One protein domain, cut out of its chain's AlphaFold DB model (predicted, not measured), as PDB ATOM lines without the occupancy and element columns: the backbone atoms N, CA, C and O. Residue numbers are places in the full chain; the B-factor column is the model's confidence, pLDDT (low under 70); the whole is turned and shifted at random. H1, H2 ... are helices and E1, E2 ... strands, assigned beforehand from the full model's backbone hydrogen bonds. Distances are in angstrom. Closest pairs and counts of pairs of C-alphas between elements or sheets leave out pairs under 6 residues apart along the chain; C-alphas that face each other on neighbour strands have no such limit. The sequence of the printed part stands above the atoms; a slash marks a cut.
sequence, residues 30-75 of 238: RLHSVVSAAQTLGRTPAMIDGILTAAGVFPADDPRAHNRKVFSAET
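What this domain is: This is residues 30 to 75 of the 238 residues of an uncharacterized protein of Xinfangfangia humi (UniProt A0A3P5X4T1). A short ribbon of two strands, E1 and E2, has two helices, H1 and H2, beyond one end, set nearly at right angles, while a long loop, residues 55 to 69, leads from H2 back to E2. The 46 printed residues run E1, H1, H2, E2, with an antiparallel sheet E1 - E2, in the mixed class. The whole is compact and rounded, with a radius of gyration of the C-alphas of 9.4 A and spans of 24 by 21 by 17 A.

Where its parts are: E1, residues 31 to 33, begins at C-alpha 31 (-6.064, -18.243, 233.868). H1, residues 34 to 41, is 10.5 A long. H2, residues 45 to 54, is 14.1 A long. E2, residues 70 to 72, ends at C-alpha 72 (-4.495, -22.820, 234.159).

How they stand to each other: E1 and E2 are antiparallel at 148 degrees, with N 32 and O 71 3.0 A apart, within hydrogen-bond range. H1 and H2 touch, about perpendicular at 76 degrees; their closest C-alphas, of Ala 38 and Pro 45, are 5.2 A apart. E1 and H2 are apart. In both helices every O i to N i+4 pair is within hydrogen-bond range.

The domain as a whole: The farthest C-alphas, of Arg 30 and Asp 61, are 24.8 A apart. The printed part has no cut; the link H2 to E2 is long. No printed residue is under 70 in pLDDT.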
ATOM      1  N   ARG A  30      -4.037 -16.156 236.902       80.69
ATOM      2  CA  ARG A  30      -4.316 -17.572 237.222       80.69
ATOM      3  C   ARG A  30      -4.834 -18.354 236.012       80.69
ATOM      4  O   ARG A  30      -4.577 -19.546 235.886       80.69
ATOM      5  N   LEU A  31      -5.539 -17.675 235.108       89.06
ATOM      6  CA  LEU A  31      -6.064 -18.243 233.868       89.06
ATOM      7  C   LEU A  31      -5.546 -17.463 232.665       89.06
ATOM      8  O   LEU A  31      -5.558 -16.230 232.655       89.06
ATOM      9  N   HIS A  32      -5.157 -18.202 231.633       91.44
ATOM     10  CA  HIS A  32      -4.859 -17.666 230.315       91.44
ATOM     11  C   HIS A  32      -5.855 -18.212 229.298       91.44
ATOM     12  O   HIS A  32      -6.157 -19.401 229.288       91.44
ATOM     13  N   SER A  33      -6.330 -17.353 228.397       95.25
ATOM     14  CA  SER A  33      -6.751 -17.815 227.073       95.25
ATOM     15  C   SER A  33      -5.529 -17.995 226.174       95.25
ATOM     16  O   SER A  33      -4.506 -17.334 226.396       95.25
ATOM     17  N   VAL A  34      -5.642 -18.799 225.113       95.75
ATOM     18  CA  VAL A  34      -4.583 -18.931 224.091       95.75
ATOM     19  C   VAL A  34      -4.149 -17.560 223.563       95.75
ATOM     20  O   VAL A  34      -2.955 -17.302 223.427       95.75
ATOM     21  N   VAL A  35      -5.095 -16.640 223.330       96.06
ATOM     22  CA  VAL A  35      -4.796 -15.272 222.866       96.06
ATOM     23  C   VAL A  35      -3.949 -14.504 223.881       96.06
ATOM     24  O   VAL A  35      -2.943 -13.902 223.511       96.06
ATOM     25  N   SER A  36      -4.318 -14.542 225.162       94.12
ATOM     26  CA  SER A  36      -3.576 -13.825 226.206       94.12
ATOM     27  C   SER A  36      -2.172 -14.402 226.445       94.12
ATOM     28  O   SER A  36      -1.229 -13.651 226.702       94.12
ATOM     29  N   ALA A  37      -2.012 -15.725 226.324       93.88
ATOM     30  CA  ALA A  37      -0.714 -16.388 226.421       93.88
ATOM     31  C   ALA A  37       0.175 -16.026 225.223       93.88
ATOM     32  O   ALA A  37       1.328 -15.645 225.398       93.88
ATOM     33  N   ALA A  38      -0.386 -16.048 224.012       94.69
ATOM     34  CA  ALA A  38       0.301 -15.648 222.789       94.69
ATOM     35  C   ALA A  38       0.810 -14.201 222.843       94.69
ATOM     36  O   ALA A  38       1.969 -13.954 222.519       94.69
ATOM     37  N   GLN A  39      -0.012 -13.268 223.333       93.88
ATOM     38  CA  GLN A  39       0.398 -11.876 223.550       93.88
ATOM     39  C   GLN A  39       1.545 -11.763 224.556       93.88
ATOM     40  O   GLN A  39       2.516 -11.060 224.299       93.88
ATOM     41  N   THR A  40       1.454 -12.483 225.675       91.44
ATOM     42  CA  THR A  40       2.484 -12.464 226.726       91.44
ATOM     43  C   THR A  40       3.821 -13.012 226.217       91.44
ATOM     44  O   THR A  40       4.873 -12.483 226.554       91.44
ATOM     45  N   LEU A  41       3.784 -14.042 225.368       91.19
ATOM     46  CA  LEU A  41       4.974 -14.688 224.811       91.19
ATOM     47  C   LEU A  41       5.478 -14.044 223.508       91.19
ATOM     48  O   LEU A  41       6.486 -14.494 222.962       91.19
ATOM     49  N   GLY A  42       4.774 -13.045 222.962       91.56
ATOM     50  CA  GLY A  42       5.093 -12.462 221.655       91.56
ATOM     51  C   GLY A  42       5.008 -13.469 220.499       91.56
ATOM     52  O   GLY A  42       5.787 -13.401 219.548       91.56
ATOM     53  N   ARG A  43       4.100 -14.451 220.586       92.50
ATOM     54  CA  ARG A  43       3.911 -15.522 219.589       92.50
ATOM     55  C   ARG A  43       2.522 -15.453 218.961       92.50
ATOM     56  O   ARG A  43       1.641 -14.737 219.424       92.50
ATOM     57  N   THR A  44       2.309 -16.213 217.888       93.56
ATOM     58  CA  THR A  44       0.987 -16.281 217.254       93.56
ATOM     59  C   THR A  44       0.045 -17.188 218.056       93.56
ATOM     60  O   THR A  44       0.485 -18.224 218.566       93.56
ATOM     61  N   PRO A  45      -1.263 -16.868 218.138       94.56
ATOM     62  CA  PRO A  45      -2.233 -17.726 218.816       94.56
ATOM     63  C   PRO A  45      -2.256 -19.162 218.285       94.56
ATOM     64  O   PRO A  45      -2.309 -20.092 219.075       94.56
ATOM     65  N   ALA A  46      -2.129 -19.351 216.968       92.94
ATOM     66  CA  ALA A  46      -2.104 -20.682 216.359       92.94
ATOM     67  C   ALA A  46      -0.887 -21.523 216.794       92.94
ATOM     68  O   ALA A  46      -1.013 -22.727 216.994       92.94
ATOM     69  N   MET A  47       0.288 -20.899 216.958       93.81
ATOM     70  CA  MET A  47       1.485 -21.588 217.454       93.81
ATOM     71  C   MET A  47       1.286 -22.040 218.904       93.81
ATOM     72  O   MET A  47       1.562 -23.192 219.224       93.81
ATOM     73  N   ILE A  48       0.776 -21.153 219.763       94.94
ATOM     74  CA  ILE A  48       0.509 -21.476 221.170       94.94
ATOM     75  C   ILE A  48      -0.584 -22.541 221.302       94.94
ATOM     76  O   ILE A  48      -0.409 -23.473 222.080       94.94
ATOM     77  N   ASP A  49      -1.661 -22.461 220.515       94.94
ATOM     78  CA  ASP A  49      -2.712 -23.484 220.493       94.94
ATOM     79  C   ASP A  49      -2.148 -24.861 220.132       94.94
ATOM     80  O   ASP A  49      -2.391 -25.836 220.838       94.94
ATOM     81  N   GLY A  50      -1.323 -24.936 219.080       93.44
ATOM     82  CA  GLY A  50      -0.670 -26.178 218.670       93.44
ATOM     83  C   GLY A  50       0.243 -26.757 219.754       93.44
ATOM     84  O   GLY A  50       0.210 -27.960 220.003       93.44
ATOM     85  N   ILE A  51       1.024 -25.911 220.436       94.69
ATOM     86  CA  ILE A  51       1.895 -26.334 221.543       94.69
ATOM     87  C   ILE A  51       1.072 -26.882 222.710       94.69
ATOM     88  O   ILE A  51       1.359 -27.974 223.196       94.69
ATOM     89  N   LEU A  52       0.045 -26.149 223.141       94.81
ATOM     90  CA  LEU A  52      -0.803 -26.539 224.267       94.81
ATOM     91  C   LEU A  52      -1.611 -27.804 223.952       94.81
ATOM     92  O   LEU A  52      -1.719 -28.695 224.788       94.81
ATOM     93  N   THR A  53      -2.105 -27.934 222.726       94.69
ATOM     94  CA  THR A  53      -2.783 -29.143 222.245       94.69
ATOM     95  C   THR A  53      -1.838 -30.346 222.248       94.69
ATOM     96  O   THR A  53      -2.184 -31.403 222.768       94.69
ATOM     97  N   ALA A  54      -0.609 -30.189 221.745       92.31
ATOM     98  CA  ALA A  54       0.401 -31.250 221.775       92.31
ATOM     99  C   ALA A  54       0.822 -31.638 223.205       92.31
ATOM    100  O   ALA A  54       1.182 -32.787 223.445       92.31
ATOM    101  N   ALA A  55       0.746 -30.700 224.151       92.12
ATOM    102  CA  ALA A  55       0.950 -30.942 225.578       92.12
ATOM    103  C   ALA A  55      -0.290 -31.528 226.289       92.12
ATOM    104  O   ALA A  55      -0.263 -31.717 227.505       92.12
ATOM    105  N   GLY A  56      -1.378 -31.806 225.561       93.12
ATOM    106  CA  GLY A  56      -2.607 -32.391 226.101       93.12
ATOM    107  C   GLY A  56      -3.498 -31.417 226.875       93.12
ATOM    108  O   GLY A  56      -4.429 -31.855 227.543       93.12
ATOM    109  N   VAL A  57      -3.242 -30.105 226.799       95.19
ATOM    110  CA  VAL A  57      -4.072 -29.078 227.460       95.19
ATOM    111  C   VAL A  57      -5.453 -28.990 226.808       95.19
ATOM    112  O   VAL A  57      -6.460 -28.800 227.489       95.19
ATOM    113  N   PHE A  58      -5.498 -29.136 225.483       95.06
ATOM    114  CA  PHE A  58      -6.725 -29.136 224.693       95.06
ATOM    115  C   PHE A  58      -6.813 -30.401 223.832       95.06
ATOM    116  O   PHE A  58      -5.779 -30.904 223.383       95.06
ATOM    117  N   PRO A  59      -8.029 -30.903 223.555       93.75
ATOM    118  CA  PRO A  59      -8.246 -31.901 222.513       93.75
ATOM    119  C   PRO A  59      -7.790 -31.391 221.137       93.75
ATOM    120  O   PRO A  59      -7.941 -30.207 220.835       93.75
ATOM    121  N   ALA A  60      -7.294 -32.290 220.280       89.50
ATOM    122  CA  ALA A  60      -6.830 -31.945 218.930       89.50
ATOM    123  C   ALA A  60      -7.913 -31.273 218.068       89.50
ATOM    124  O   ALA A  60      -7.624 -30.313 217.357       89.50
ATOM    125  N   ASP A  61      -9.157 -31.732 218.206       90.31
ATOM    126  CA  ASP A  61     -10.311 -31.242 217.448       90.31
ATOM    127  C   ASP A  61     -11.166 -30.247 218.249       90.31
ATOM    128  O   ASP A  61     -12.364 -30.111 218.008       90.31
ATOM    129  N   ASP A  62     -10.584 -29.565 219.242       91.50
ATOM    130  CA  ASP A  62     -11.315 -28.585 220.046       91.50
ATOM    131  C   ASP A  62     -11.846 -27.436 219.159       91.50
ATOM    132  O   ASP A  62     -11.046 -26.637 218.654       91.50
ATOM    133  N   PRO A  63     -13.182 -27.306 218.994       92.69
ATOM    134  CA  PRO A  63     -13.782 -26.372 218.044       92.69
ATOM    135  C   PRO A  63     -13.816 -24.935 218.573       92.69
ATOM    136  O   PRO A  63     -14.244 -24.013 217.873       92.69
ATOM    137  N   ARG A  64     -13.432 -24.715 219.837       94.88
ATOM    138  CA  ARG A  64     -13.490 -23.391 220.455       94.88
ATOM    139  C   ARG A  64     -12.483 -22.460 219.788       94.88
ATOM    140  O   ARG A  64     -11.328 -22.808 219.567       94.88
ATOM    141  N   ALA A  65     -12.895 -21.220 219.544       94.38
ATOM    142  CA  ALA A  65     -11.977 -20.175 219.102       94.38
ATOM    143  C   ALA A  65     -10.879 -19.916 220.157       94.38
ATOM    144  O   ALA A  65     -11.112 -20.074 221.357       94.38
ATOM    145  N   HIS A  66      -9.699 -19.447 219.731       94.31
ATOM    146  CA  HIS A  66      -8.535 -19.242 220.612       94.31
ATOM    147  C   HIS A  66      -8.823 -18.370 221.855       94.31
ATOM    148  O   HIS A  66      -8.213 -18.553 222.903       94.31
ATOM    149  N   ASN A  67      -9.752 -17.412 221.777       94.06
ATOM    150  CA  ASN A  67     -10.137 -16.573 222.920       94.06
ATOM    151  C   ASN A  67     -11.006 -17.306 223.961       94.06
ATOM    152  O   ASN A  67     -11.091 -16.851 225.097       94.06
ATOM    153  N   ARG A  68     -11.634 -18.427 223.585       94.25
ATOM    154  CA  ARG A  68     -12.480 -19.279 224.441       94.25
ATOM    155  C   ARG A  68     -11.771 -20.554 224.913       94.25
ATOM    156  O   ARG A  68     -12.294 -21.247 225.783       94.25
ATOM    157  N   LYS A  69     -10.589 -20.860 224.369       95.56
ATOM    158  CA  LYS A  69      -9.684 -21.898 224.877       95.56
ATOM    159  C   LYS A  69      -8.899 -21.341 226.064       95.56
ATOM    160  O   LYS A  69      -7.943 -20.587 225.874       95.56
ATOM    161  N   VAL A  70      -9.348 -21.666 227.276       95.56
ATOM    162  CA  VAL A  70      -8.759 -21.201 228.543       95.56
ATOM    163  C   VAL A  70      -8.106 -22.346 229.308       95.56
ATOM    164  O   VAL A  70      -8.613 -23.464 229.296       95.56
ATOM    165  N   PHE A  71      -6.990 -22.061 229.971       94.62
ATOM    166  CA  PHE A  71      -6.209 -23.031 230.732       94.62
ATOM    167  C   PHE A  71      -5.575 -22.389 231.973       94.62
ATOM    168  O   PHE A  71      -5.449 -21.163 232.068       94.62
ATOM    169  N   SER A  72      -5.187 -23.232 232.933       94.12
ATOM    170  CA  SER A  72      -4.495 -22.820 234.159       94.12
ATOM    171  C   SER A  72      -3.078 -22.347 233.841       94.12
ATOM    172  O   SER A  72      -2.259 -23.116 233.339       94.12
ATOM    173  N   ALA A  73      -2.783 -21.084 234.142       90.56
ATOM    174  CA  ALA A  73      -1.451 -20.519 233.947       90.56
ATOM    175  C   ALA A  73      -0.418 -21.161 234.884       90.56
ATOM    176  O   ALA A  73       0.721 -21.363 234.488       90.56
ATOM    177  N   GLU A  74      -0.838 -21.504 236.103       91.56
ATOM    178  CA  GLU A  74       0.003 -22.109 237.138       91.56
ATOM    179  C   GLU A  74       0.380 -23.549 236.778       91.56
ATOM    180  O   GLU A  74       1.552 -23.909 236.794       91.56
ATOM    181  N   THR A  75      -0.598 -24.355 236.355       94.31
ATOM    182  CA  THR A  75      -0.376 -25.768 236.000       94.31
ATOM    183  C   THR A  75       0.584 -25.929 234.821       94.31
ATOM    184  O   THR A  75       1.315 -26.911 234.754       94.31
TER     185      THR A  75